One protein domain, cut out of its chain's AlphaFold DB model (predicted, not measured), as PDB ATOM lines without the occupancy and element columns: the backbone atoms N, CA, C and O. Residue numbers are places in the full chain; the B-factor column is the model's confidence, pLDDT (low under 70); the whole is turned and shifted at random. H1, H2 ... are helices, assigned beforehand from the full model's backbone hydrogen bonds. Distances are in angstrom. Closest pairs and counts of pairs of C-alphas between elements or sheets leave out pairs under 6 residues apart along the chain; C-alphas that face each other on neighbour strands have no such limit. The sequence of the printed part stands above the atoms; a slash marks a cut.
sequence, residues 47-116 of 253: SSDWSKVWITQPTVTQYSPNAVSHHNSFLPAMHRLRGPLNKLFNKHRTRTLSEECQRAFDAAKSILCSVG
ATOM      1  N   SER A  47    -456.565 335.590  55.658       45.91
ATOM      2  CA  SER A  47    -456.571 334.212  56.175       45.91
ATOM      3  C   SER A  47    -456.382 333.157  55.074       45.91
ATOM      4  O   SER A  47    -455.976 332.034  55.377       45.91
ATOM      5  N   SER A  48    -456.664 333.494  53.812       49.22
ATOM      6  CA  SER A  48    -456.497 332.598  52.663       49.22
ATOM      7  C   SER A  48    -455.059 332.550  52.142       49.22
ATOM      8  O   SER A  48    -454.721 331.633  51.399       49.22
ATOM      9  N   ASP A  49    -454.183 333.470  52.547       53.72
ATOM     10  CA  ASP A  49    -452.747 333.367  52.267       53.72
ATOM     11  C   ASP A  49    -452.030 332.487  53.297       53.72
ATOM     12  O   ASP A  49    -451.154 331.697  52.941       53.72
ATOM     13  N   TRP A  50    -452.466 332.522  54.560       53.22
ATOM     14  CA  TRP A  50    -451.959 331.610  55.587       53.22
ATOM     15  C   TRP A  50    -452.326 330.146  55.314       53.22
ATOM     16  O   TRP A  50    -451.466 329.283  55.492       53.22
ATOM     17  N   SER A  51    -453.531 329.846  54.811       51.91
ATOM     18  CA  SER A  51    -453.885 328.471  54.425       51.91
ATOM     19  C   SER A  51    -452.993 327.942  53.293       51.91
ATOM     20  O   SER A  51    -452.475 326.833  53.410       51.91
ATOM     21  N   LYS A  52    -452.706 328.750  52.258       55.00
ATOM     22  CA  LYS A  52    -451.744 328.400  51.191       55.00
ATOM     23  C   LYS A  52    -450.362 328.069  51.767       55.00
ATOM     24  O   LYS A  52    -449.805 327.022  51.454       55.00
ATOM     25  N   VAL A  53    -449.821 328.906  52.657       50.84
ATOM     26  CA  VAL A  53    -448.491 328.680  53.261       50.84
ATOM     27  C   VAL A  53    -448.464 327.426  54.152       50.84
ATOM     28  O   VAL A  53    -447.456 326.720  54.187       50.84
ATOM     29  N   TRP A  54    -449.563 327.089  54.836       50.75
ATOM     30  CA  TRP A  54    -449.676 325.837  55.598       50.75
ATOM     31  C   TRP A  54    -449.802 324.588  54.711       50.75
ATOM     32  O   TRP A  54    -449.245 323.547  55.054       50.75
ATOM     33  N   ILE A  55    -450.504 324.680  53.577       49.03
ATOM     34  CA  ILE A  55    -450.765 323.543  52.678       49.03
ATOM     35  C   ILE A  55    -449.569 323.262  51.754       49.03
ATOM     36  O   ILE A  55    -449.198 322.106  51.568       49.03
ATOM     37  N   THR A  56    -448.933 324.296  51.193       41.88
ATOM     38  CA  THR A  56    -447.889 324.146  50.162       41.88
ATOM     39  C   THR A  56    -446.499 323.809  50.722       41.88
ATOM     40  O   THR A  56    -445.682 323.242  50.001       41.88
ATOM     41  N   GLN A  57    -446.195 324.125  51.989       43.34
ATOM     42  CA  GLN A  57    -444.885 323.832  52.603       43.34
ATOM     43  C   GLN A  57    -445.009 323.176  53.992       43.34
ATOM     44  O   GLN A  57    -444.572 323.754  54.996       43.34
ATOM     45  N   PRO A  58    -445.554 321.944  54.077       42.41
ATOM     46  CA  PRO A  58    -445.854 321.282  55.349       42.41
ATOM     47  C   PRO A  58    -444.633 321.075  56.255       42.41
ATOM     48  O   PRO A  58    -444.815 320.938  57.458       42.41
ATOM     49  N   THR A  59    -443.407 321.071  55.714       41.69
ATOM     50  CA  THR A  59    -442.133 320.935  56.450       41.69
ATOM     51  C   THR A  59    -441.566 322.253  56.990       41.69
ATOM     52  O   THR A  59    -440.726 322.225  57.885       41.69
ATOM     53  N   VAL A  60    -441.981 323.408  56.453       35.34
ATOM     54  CA  VAL A  60    -441.357 324.720  56.737       35.34
ATOM     55  C   VAL A  60    -442.232 325.562  57.667       35.34
ATOM     56  O   VAL A  60    -441.734 326.174  58.610       35.34
ATOM     57  N   THR A  61    -443.550 325.526  57.469       44.50
ATOM     58  CA  THR A  61    -444.545 326.216  58.317       44.50
ATOM     59  C   THR A  61    -444.795 325.476  59.648       44.50
ATOM     60  O   THR A  61    -445.446 325.990  60.555       44.50
ATOM     61  N   GLN A  62    -444.221 324.276  59.781       44.72
ATOM     62  CA  GLN A  62    -444.524 323.217  60.754       44.72
ATOM     63  C   GLN A  62    -444.297 323.570  62.245       44.72
ATOM     64  O   GLN A  62    -444.796 322.862  63.118       44.72
ATOM     65  N   TYR A  63    -443.561 324.646  62.565       52.19
ATOM     66  CA  TYR A  63    -443.066 324.932  63.929       52.19
ATOM     67  C   TYR A  63    -443.271 326.384  64.402       52.19
ATOM     68  O   TYR A  63    -442.376 326.995  64.985       52.19
ATOM     69  N   SER A  64    -444.462 326.947  64.181       53.06
ATOM     70  CA  SER A  64    -444.844 328.270  64.698       53.06
ATOM     71  C   SER A  64    -446.184 328.212  65.459       53.06
ATOM     72  O   SER A  64    -447.248 328.352  64.846       53.06
ATOM     73  N   PRO A  65    -446.164 328.078  66.805       60.12
ATOM     74  CA  PRO A  65    -447.366 328.190  67.640       60.12
ATOM     75  C   PRO A  65    -448.101 329.528  67.465       60.12
ATOM     76  O   PRO A  65    -449.313 329.598  67.650       60.12
ATOM     77  N   ASN A  66    -447.387 330.581  67.051       64.81
ATOM     78  CA  ASN A  66    -447.941 331.912  66.800       64.81
ATOM     79  C   ASN A  66    -449.018 331.909  65.704       64.81
ATOM     80  O   ASN A  66    -449.989 332.647  65.821       64.81
ATOM     81  N   ALA A  67    -448.884 331.068  64.671       65.62
ATOM     82  CA  ALA A  67    -449.880 330.982  63.601       65.62
ATOM     83  C   ALA A  67    -451.189 330.352  64.112       65.62
ATOM     84  O   ALA A  67    -452.260 330.920  63.927       65.62
ATOM     85  N   VAL A  68    -451.100 329.254  64.875       66.31
ATOM     86  CA  VAL A  68    -452.258 328.677  65.587       66.31
ATOM     87  C   VAL A  68    -452.864 329.707  66.551       66.31
ATOM     88  O   VAL A  68    -454.080 329.875  66.606       66.31
ATOM     89  N   SER A  69    -452.022 330.465  67.261       71.06
ATOM     90  CA  SER A  69    -452.468 331.514  68.182       71.06
ATOM     91  C   SER A  69    -453.187 332.682  67.499       71.06
ATOM     92  O   SER A  69    -454.043 333.284  68.139       71.06
ATOM     93  N   HIS A  70    -452.883 332.985  66.235       74.38
ATOM     94  CA  HIS A  70    -453.578 334.011  65.451       74.38
ATOM     95  C   HIS A  70    -454.977 333.555  65.003       74.38
ATOM     96  O   HIS A  70    -455.891 334.364  64.907       74.38
ATOM     97  N   HIS A  71    -455.181 332.256  64.761       68.94
ATOM     98  CA  HIS A  71    -456.506 331.723  64.417       68.94
ATOM     99  C   HIS A  71    -457.397 331.470  65.648       68.94
ATOM    100  O   HIS A  71    -458.622 331.487  65.527       68.94
ATOM    101  N   ASN A  72    -456.816 331.311  66.845       69.94
ATOM    102  CA  ASN A  72    -457.564 331.109  68.096       69.94
ATOM    103  C   ASN A  72    -458.528 332.255  68.458       69.94
ATOM    104  O   ASN A  72    -459.517 331.994  69.137       69.94
ATOM    105  N   SER A  73    -458.273 333.496  68.026       74.94
ATOM    106  CA  SER A  73    -459.174 334.639  68.268       74.94
ATOM    107  C   SER A  73    -460.416 334.648  67.373       74.94
ATOM    108  O   SER A  73    -461.384 335.325  67.698       74.94
ATOM    109  N   PHE A  74    -460.400 333.902  66.264       74.00
ATOM    110  CA  PHE A  74    -461.496 333.858  65.288       74.00
ATOM    111  C   PHE A  74    -462.243 332.518  65.284       74.00
ATOM    112  O   PHE A  74    -463.370 332.444  64.807       74.00
ATOM    113  N   LEU A  75    -461.625 331.449  65.802       86.69
ATOM    114  CA  LEU A  75    -462.140 330.082  65.718       86.69
ATOM    115  C   LEU A  75    -462.110 329.411  67.105       86.69
ATOM    116  O   LEU A  75    -461.107 328.787  67.460       86.69
ATOM    117  N   PRO A  76    -463.211 329.457  67.886       86.12
ATOM    118  CA  PRO A  76    -463.288 328.836  69.216       86.12
ATOM    119  C   PRO A  76    -462.961 327.333  69.234       86.12
ATOM    120  O   PRO A  76    -462.472 326.807  70.236       86.12
ATOM    121  N   ALA A  77    -463.166 326.637  68.110       87.94
ATOM    122  CA  ALA A  77    -462.756 325.247  67.930       87.94
ATOM    123  C   ALA A  77    -461.225 325.061  68.006       87.94
ATOM    124  O   ALA A  77    -460.762 324.127  68.658       87.94
ATOM    125  N   MET A  78    -460.431 325.981  67.438       89.62
ATOM    126  CA  MET A  78    -458.959 325.933  67.487       89.62
ATOM    127  C   MET A  78    -458.430 326.070  68.921       89.62
ATOM    128  O   MET A  78    -457.458 325.405  69.286       89.62
ATOM    129  N   HIS A  79    -459.120 326.835  69.777       90.56
ATOM    130  CA  HIS A  79    -458.736 326.979  71.182       90.56
ATOM    131  C   HIS A  79    -458.730 325.633  71.929       90.56
ATOM    132  O   HIS A  79    -457.835 325.384  72.738       90.56
ATOM    133  N   ARG A  80    -459.666 324.722  71.615       91.69
ATOM    134  CA  ARG A  80    -459.706 323.365  72.198       91.69
ATOM    135  C   ARG A  80    -458.491 322.519  71.792       91.69
ATOM    136  O   ARG A  80    -458.010 321.713  72.584       91.69
ATOM    137  N   LEU A  81    -457.950 322.742  70.594       94.56
ATOM    138  CA  LEU A  81    -456.802 322.008  70.045       94.56
ATOM    139  C   LEU A  81    -455.453 322.507  70.593       94.56
ATOM    140  O   LEU A  81    -454.446 321.798  70.522       94.56
ATOM    141  N   ARG A  82    -455.426 323.701  71.202       90.94
ATOM    142  CA  ARG A  82    -454.224 324.302  71.800       90.94
ATOM    143  C   ARG A  82    -453.602 323.431  72.897       90.94
ATOM    144  O   ARG A  82    -452.381 323.387  72.999       90.94
ATOM    145  N   GLY A  83    -454.412 322.731  73.697       93.25
ATOM    146  CA  GLY A  83    -453.936 321.842  74.766       93.25
ATOM    147  C   GLY A  83    -453.051 320.701  74.240       93.25
ATOM    148  O   GLY A  83    -451.869 320.655  74.591       93.25
ATOM    149  N   PRO A  84    -453.575 319.823  73.363       92.81
ATOM    150  CA  PRO A  84    -452.787 318.791  72.689       92.81
ATOM    151  C   PRO A  84    -451.581 319.348  71.921       92.81
ATOM    152  O   PRO A  84    -450.462 318.881  72.111       92.81
ATOM    153  N   LEU A  85    -451.762 320.399  71.112       89.88
ATOM    154  CA  LEU A  85    -450.668 320.957  70.308       89.88
ATOM    155  C   LEU A  85    -449.537 321.536  71.183       89.88
ATOM    156  O   LEU A  85    -448.362 321.342  70.875       89.88
ATOM    157  N   ASN A  86    -449.850 322.148  72.330       91.19
ATOM    158  CA  ASN A  86    -448.837 322.584  73.299       91.19
ATOM    159  C   ASN A  86    -448.023 321.412  73.885       91.19
ATOM    160  O   ASN A  86    -446.852 321.608  74.208       91.19
ATOM    161  N   LYS A  87    -448.590 320.197  74.004       88.38
ATOM    162  CA  LYS A  87    -447.835 319.000  74.432       88.38
ATOM    163  C   LYS A  87    -446.748 318.630  73.414       88.38
ATOM    164  O   LYS A  87    -445.680 318.189  73.828       88.38
ATOM    165  N   LEU A  88    -446.993 318.854  72.117       85.94
ATOM    166  CA  LEU A  88    -446.042 318.593  71.028       85.94
ATOM    167  C   LEU A  88    -444.858 319.577  71.024       85.94
ATOM    168  O   LEU A  88    -443.717 319.179  70.802       85.94
ATOM    169  N   PHE A  89    -445.116 320.862  71.283       82.38
ATOM    170  CA  PHE A  89    -444.086 321.913  71.266       82.38
ATOM    171  C   PHE A  89    -443.280 322.027  72.573       82.38
ATOM    172  O   PHE A  89    -442.430 322.911  72.702       82.38
ATOM    173  N   ASN A  90    -443.533 321.159  73.554       88.62
ATOM    174  CA  ASN A  90    -442.964 321.288  74.888       88.62
ATOM    175  C   ASN A  90    -441.491 320.831  74.921       88.62
ATOM    176  O   ASN A  90    -441.188 319.646  74.789       88.62
ATOM    177  N   LYS A  91    -440.568 321.789  75.101       75.69
ATOM    178  CA  LYS A  91    -439.114 321.668  74.841       75.69
ATOM    179  C   LYS A  91    -438.407 320.489  75.536       75.69
ATOM    180  O   LYS A  91    -437.349 320.072  75.076       75.69
ATOM    181  N   HIS A  92    -438.971 319.974  76.628       76.06
ATOM    182  CA  HIS A  92    -438.350 318.973  77.503       76.06
ATOM    183  C   HIS A  92    -438.907 317.545  77.349       76.06
ATOM    184  O   HIS A  92    -438.530 316.672  78.127       76.06
ATOM    185  N   ARG A  93    -439.781 317.273  76.367       72.12
ATOM    186  CA  ARG A  93    -440.224 315.904  76.050       72.12
ATOM    187  C   ARG A  93    -439.531 315.335  74.813       72.12
ATOM    188  O   ARG A  93    -439.237 316.046  73.854       72.12
ATOM    189  N   THR A  94    -439.339 314.019  74.827       73.44
ATOM    190  CA  THR A  94    -439.100 313.221  73.621       73.44
ATOM    191  C   THR A  94    -440.232 313.460  72.618       73.44
ATOM    192  O   THR A  94    -441.401 313.552  72.990       73.44
ATOM    193  N   ARG A  95    -439.900 313.578  71.326       71.75
ATOM    194  CA  ARG A  95    -440.863 313.918  70.257       71.75
ATOM    195  C   ARG A  95    -441.722 312.725  69.808       71.75
ATOM    196  O   ARG A  95    -441.961 312.538  68.620       71.75
ATOM    197  N   THR A  96    -442.186 311.913  70.753       85.50
ATOM    198  CA  THR A  96    -443.187 310.870  70.507       85.50
ATOM    199  C   THR A  96    -444.537 311.542  70.264       85.50
ATOM    200  O   THR A  96    -445.180 312.018  71.203       85.50
ATOM    201  N   LEU A  97    -444.939 311.635  68.998       87.88
ATOM    202  CA  LEU A  97    -446.203 312.241  68.592       87.88
ATOM    203  C   LEU A  97    -447.354 311.311  69.008       87.88
ATOM    204  O   LEU A  97    -447.503 310.224  68.461       87.88
ATOM    205  N   SER A  98    -448.130 311.712  70.017       94.31
ATOM    206  CA  SER A  98    -449.260 310.916  70.505       94.31
ATOM    207  C   SER A  98    -450.463 311.011  69.567       94.31
ATOM    208  O   SER A  98    -450.651 312.009  68.872       94.31
ATOM    209  N   GLU A  99    -451.345 310.013  69.614       95.12
ATOM    210  CA  GLU A  99    -452.617 310.037  68.878       95.12
ATOM    211  C   GLU A  99    -453.502 311.244  69.223       95.12
ATOM    212  O   GLU A  99    -454.312 311.671  68.406       95.12
ATOM    213  N   GLU A 100    -453.371 311.780  70.440       95.00
ATOM    214  CA  GLU A 100    -454.040 313.006  70.880       95.00
ATOM    215  C   GLU A 100    -453.521 314.219  70.089       95.00
ATOM    216  O   GLU A 100    -454.305 315.025  69.591       95.00
ATOM    217  N   CYS A 101    -452.197 314.317  69.915       93.19
ATOM    218  CA  CYS A 101    -451.566 315.347  69.093       93.19
ATOM    219  C   CYS A 101    -451.894 315.173  67.603       93.19
ATOM    220  O   CYS A 101    -452.163 316.171  66.939       93.19
ATOM    221  N   GLN A 102    -451.912 313.937  67.086       93.06
ATOM    222  CA  GLN A 102    -452.269 313.660  65.689       93.06
ATOM    223  C   GLN A 102    -453.715 314.077  65.401       93.06
ATOM    224  O   GLN A 102    -453.952 314.918  64.537       93.06
ATOM    225  N   ARG A 103    -454.676 313.591  66.202       95.69
ATOM    226  CA  ARG A 103    -456.095 313.959  66.078       95.69
ATOM    227  C   ARG A 103    -456.314 315.468  66.192       95.69
ATOM    228  O   ARG A 103    -457.127 316.019  65.456       95.69
ATOM    229  N   ALA A 104    -455.571 316.157  67.061       94.88
ATOM    230  CA  ALA A 104    -455.642 317.612  67.164       94.88
ATOM    231  C   ALA A 104    -455.043 318.345  65.949       94.88
ATOM    232  O   ALA A 104    -455.546 319.404  65.575       94.88
ATOM    233  N   PHE A 105    -454.006 317.798  65.313       92.31
ATOM    234  CA  PHE A 105    -453.438 318.347  64.083       92.31
ATOM    235  C   PHE A 105    -454.391 318.169  62.891       92.31
ATOM    236  O   PHE A 105    -454.643 319.125  62.158       92.31
ATOM    237  N   ASP A 106    -454.989 316.986  62.740       94.00
ATOM    238  CA  ASP A 106    -455.949 316.706  61.666       94.00
ATOM    239  C   ASP A 106    -457.256 317.494  61.840       94.00
ATOM    240  O   ASP A 106    -457.788 318.032  60.867       94.00
ATOM    241  N   ALA A 107    -457.728 317.672  63.080       94.69
ATOM    242  CA  ALA A 107    -458.842 318.569  63.386       94.69
ATOM    243  C   ALA A 107    -458.515 320.035  63.047       94.69
ATOM    244  O   ALA A 107    -459.336 320.719  62.437       94.69
ATOM    245  N   ALA A 108    -457.308 320.519  63.371       92.94
ATOM    246  CA  ALA A 108    -456.885 321.877  63.020       92.94
ATOM    247  C   ALA A 108    -456.813 322.068  61.496       92.94
ATOM    248  O   ALA A 108    -457.276 323.083  60.976       92.94
ATOM    249  N   LYS A 109    -456.297 321.069  60.770       90.81
ATOM    250  CA  LYS A 109    -456.277 321.049  59.303       90.81
ATOM    251  C   LYS A 109    -457.695 321.079  58.723       90.81
ATOM    252  O   LYS A 109    -457.962 321.893  57.847       90.81
ATOM    253  N   SER A 110    -458.608 320.256  59.241       93.62
ATOM    254  CA  SER A 110    -460.018 320.226  58.828       93.62
ATOM    255  C   SER A 110    -460.710 321.582  59.026       93.62
ATOM    256  O   SER A 110    -461.365 322.066  58.106       93.62
ATOM    257  N   ILE A 111    -460.494 322.241  60.170       91.56
ATOM    258  CA  ILE A 111    -461.031 323.582  60.456       91.56
ATOM    259  C   ILE A 111    -460.455 324.638  59.496       91.56
ATOM    260  O   ILE A 111    -461.186 325.484  58.989       91.56
ATOM    261  N   LEU A 112    -459.151 324.607  59.204       88.50
ATOM    262  CA  LEU A 112    -458.544 325.561  58.266       88.50
ATOM    263  C   LEU A 112    -459.017 325.333  56.813       88.50
ATOM    264  O   LEU A 112    -459.198 326.303  56.075       88.50
ATOM    265  N   CYS A 113    -459.287 324.079  56.431       88.75
ATOM    266  CA  CYS A 113    -459.892 323.689  55.149       88.75
ATOM    267  C   CYS A 113    -461.410 323.951  55.049       88.75
ATOM    268  O   CYS A 113    -461.950 323.883  53.949       88.75
ATOM    269  N   SER A 114    -462.121 324.244  56.145       88.69
ATOM    270  CA  SER A 114    -463.525 324.690  56.075       88.69
ATOM    271  C   SER A 114    -463.664 326.216  56.027       88.69
ATOM    272  O   SER A 114    -464.642 326.727  55.486       88.69
ATOM    273  N   VAL A 115    -462.676 326.951  56.552       86.31
ATOM    274  CA  VAL A 115    -462.654 328.425  56.575       86.31
ATOM    275  C   VAL A 115    -462.108 329.019  55.271       86.31
ATOM    276  O   VAL A 115    -462.616 330.031  54.791       86.31
ATOM    277  N   GLY A 116    -461.090 328.402  54.665       77.00
ATOM    278  CA  GLY A 116    -460.722 328.670  53.273       77.00
ATOM    279  C   GLY A 116    -461.448 327.705  52.337       77.00
ATOM    280  O   GLY A 116    -461.540 326.528  52.658       77.00
TER     281      GLY A 116
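AT A GLANCE: This is residues 47 to 116 of the 253 residues of an uncharacterized protein of Clonorchis sinensis (UniProt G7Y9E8). The longest helix, H4, and H3 fold back on each other as a helical hairpin; short H2 lies beside H3, away from H4, and H1 sits loosely near the last part of H4. The printed part has 70 residues with four named helices, H1 to H4 along the chain, and no named strand: all helix. It is compact, radius of gyration of the C-alphas 11.8 A, spanning 33 by 25 by 19 A.

IN THESE COORDINATES: Find C-alpha 99 at (-452.617, 310.037, 68.878); from there H4, residues 99 to 115, runs 24.3 A. H3 is residues 76 to 88, 20.1 A; H2 is 65 to 71, 10.3 A. H1, residues 47 to 56, 14.6 A, begins at (-456.571, 334.212, 56.175).

HOW THE PARTS SIT: H4 touches H3, closest C-alphas Cys 101 and Pro 84, 5.1 A, opposite ways at 35.4 degrees, only just steep. H3, by residues 78 to 82 alone, only just touches H2, with 3 pairs of C-alphas within 8 A, the closest His 71 and Met 78, 7.0 A; this hairpin has a shallow tilt of 7 degrees. H1 and H4 are close but not clearly touching, closest C-alphas Ser 51 and Leu 112, 6.7 A. O i to N i+4 pairs are within hydrogen-bond range throughout H2 and H4, 5 of 6 in H1, 5 of 9 in H3.

THE WHOLE: The farthest C-alphas, His 92 and Gly 116, are 34.4 A apart. The printed part has no cut and no long link. Look for pLDDT under 70 at residues 47 to 68 and 71 to 72.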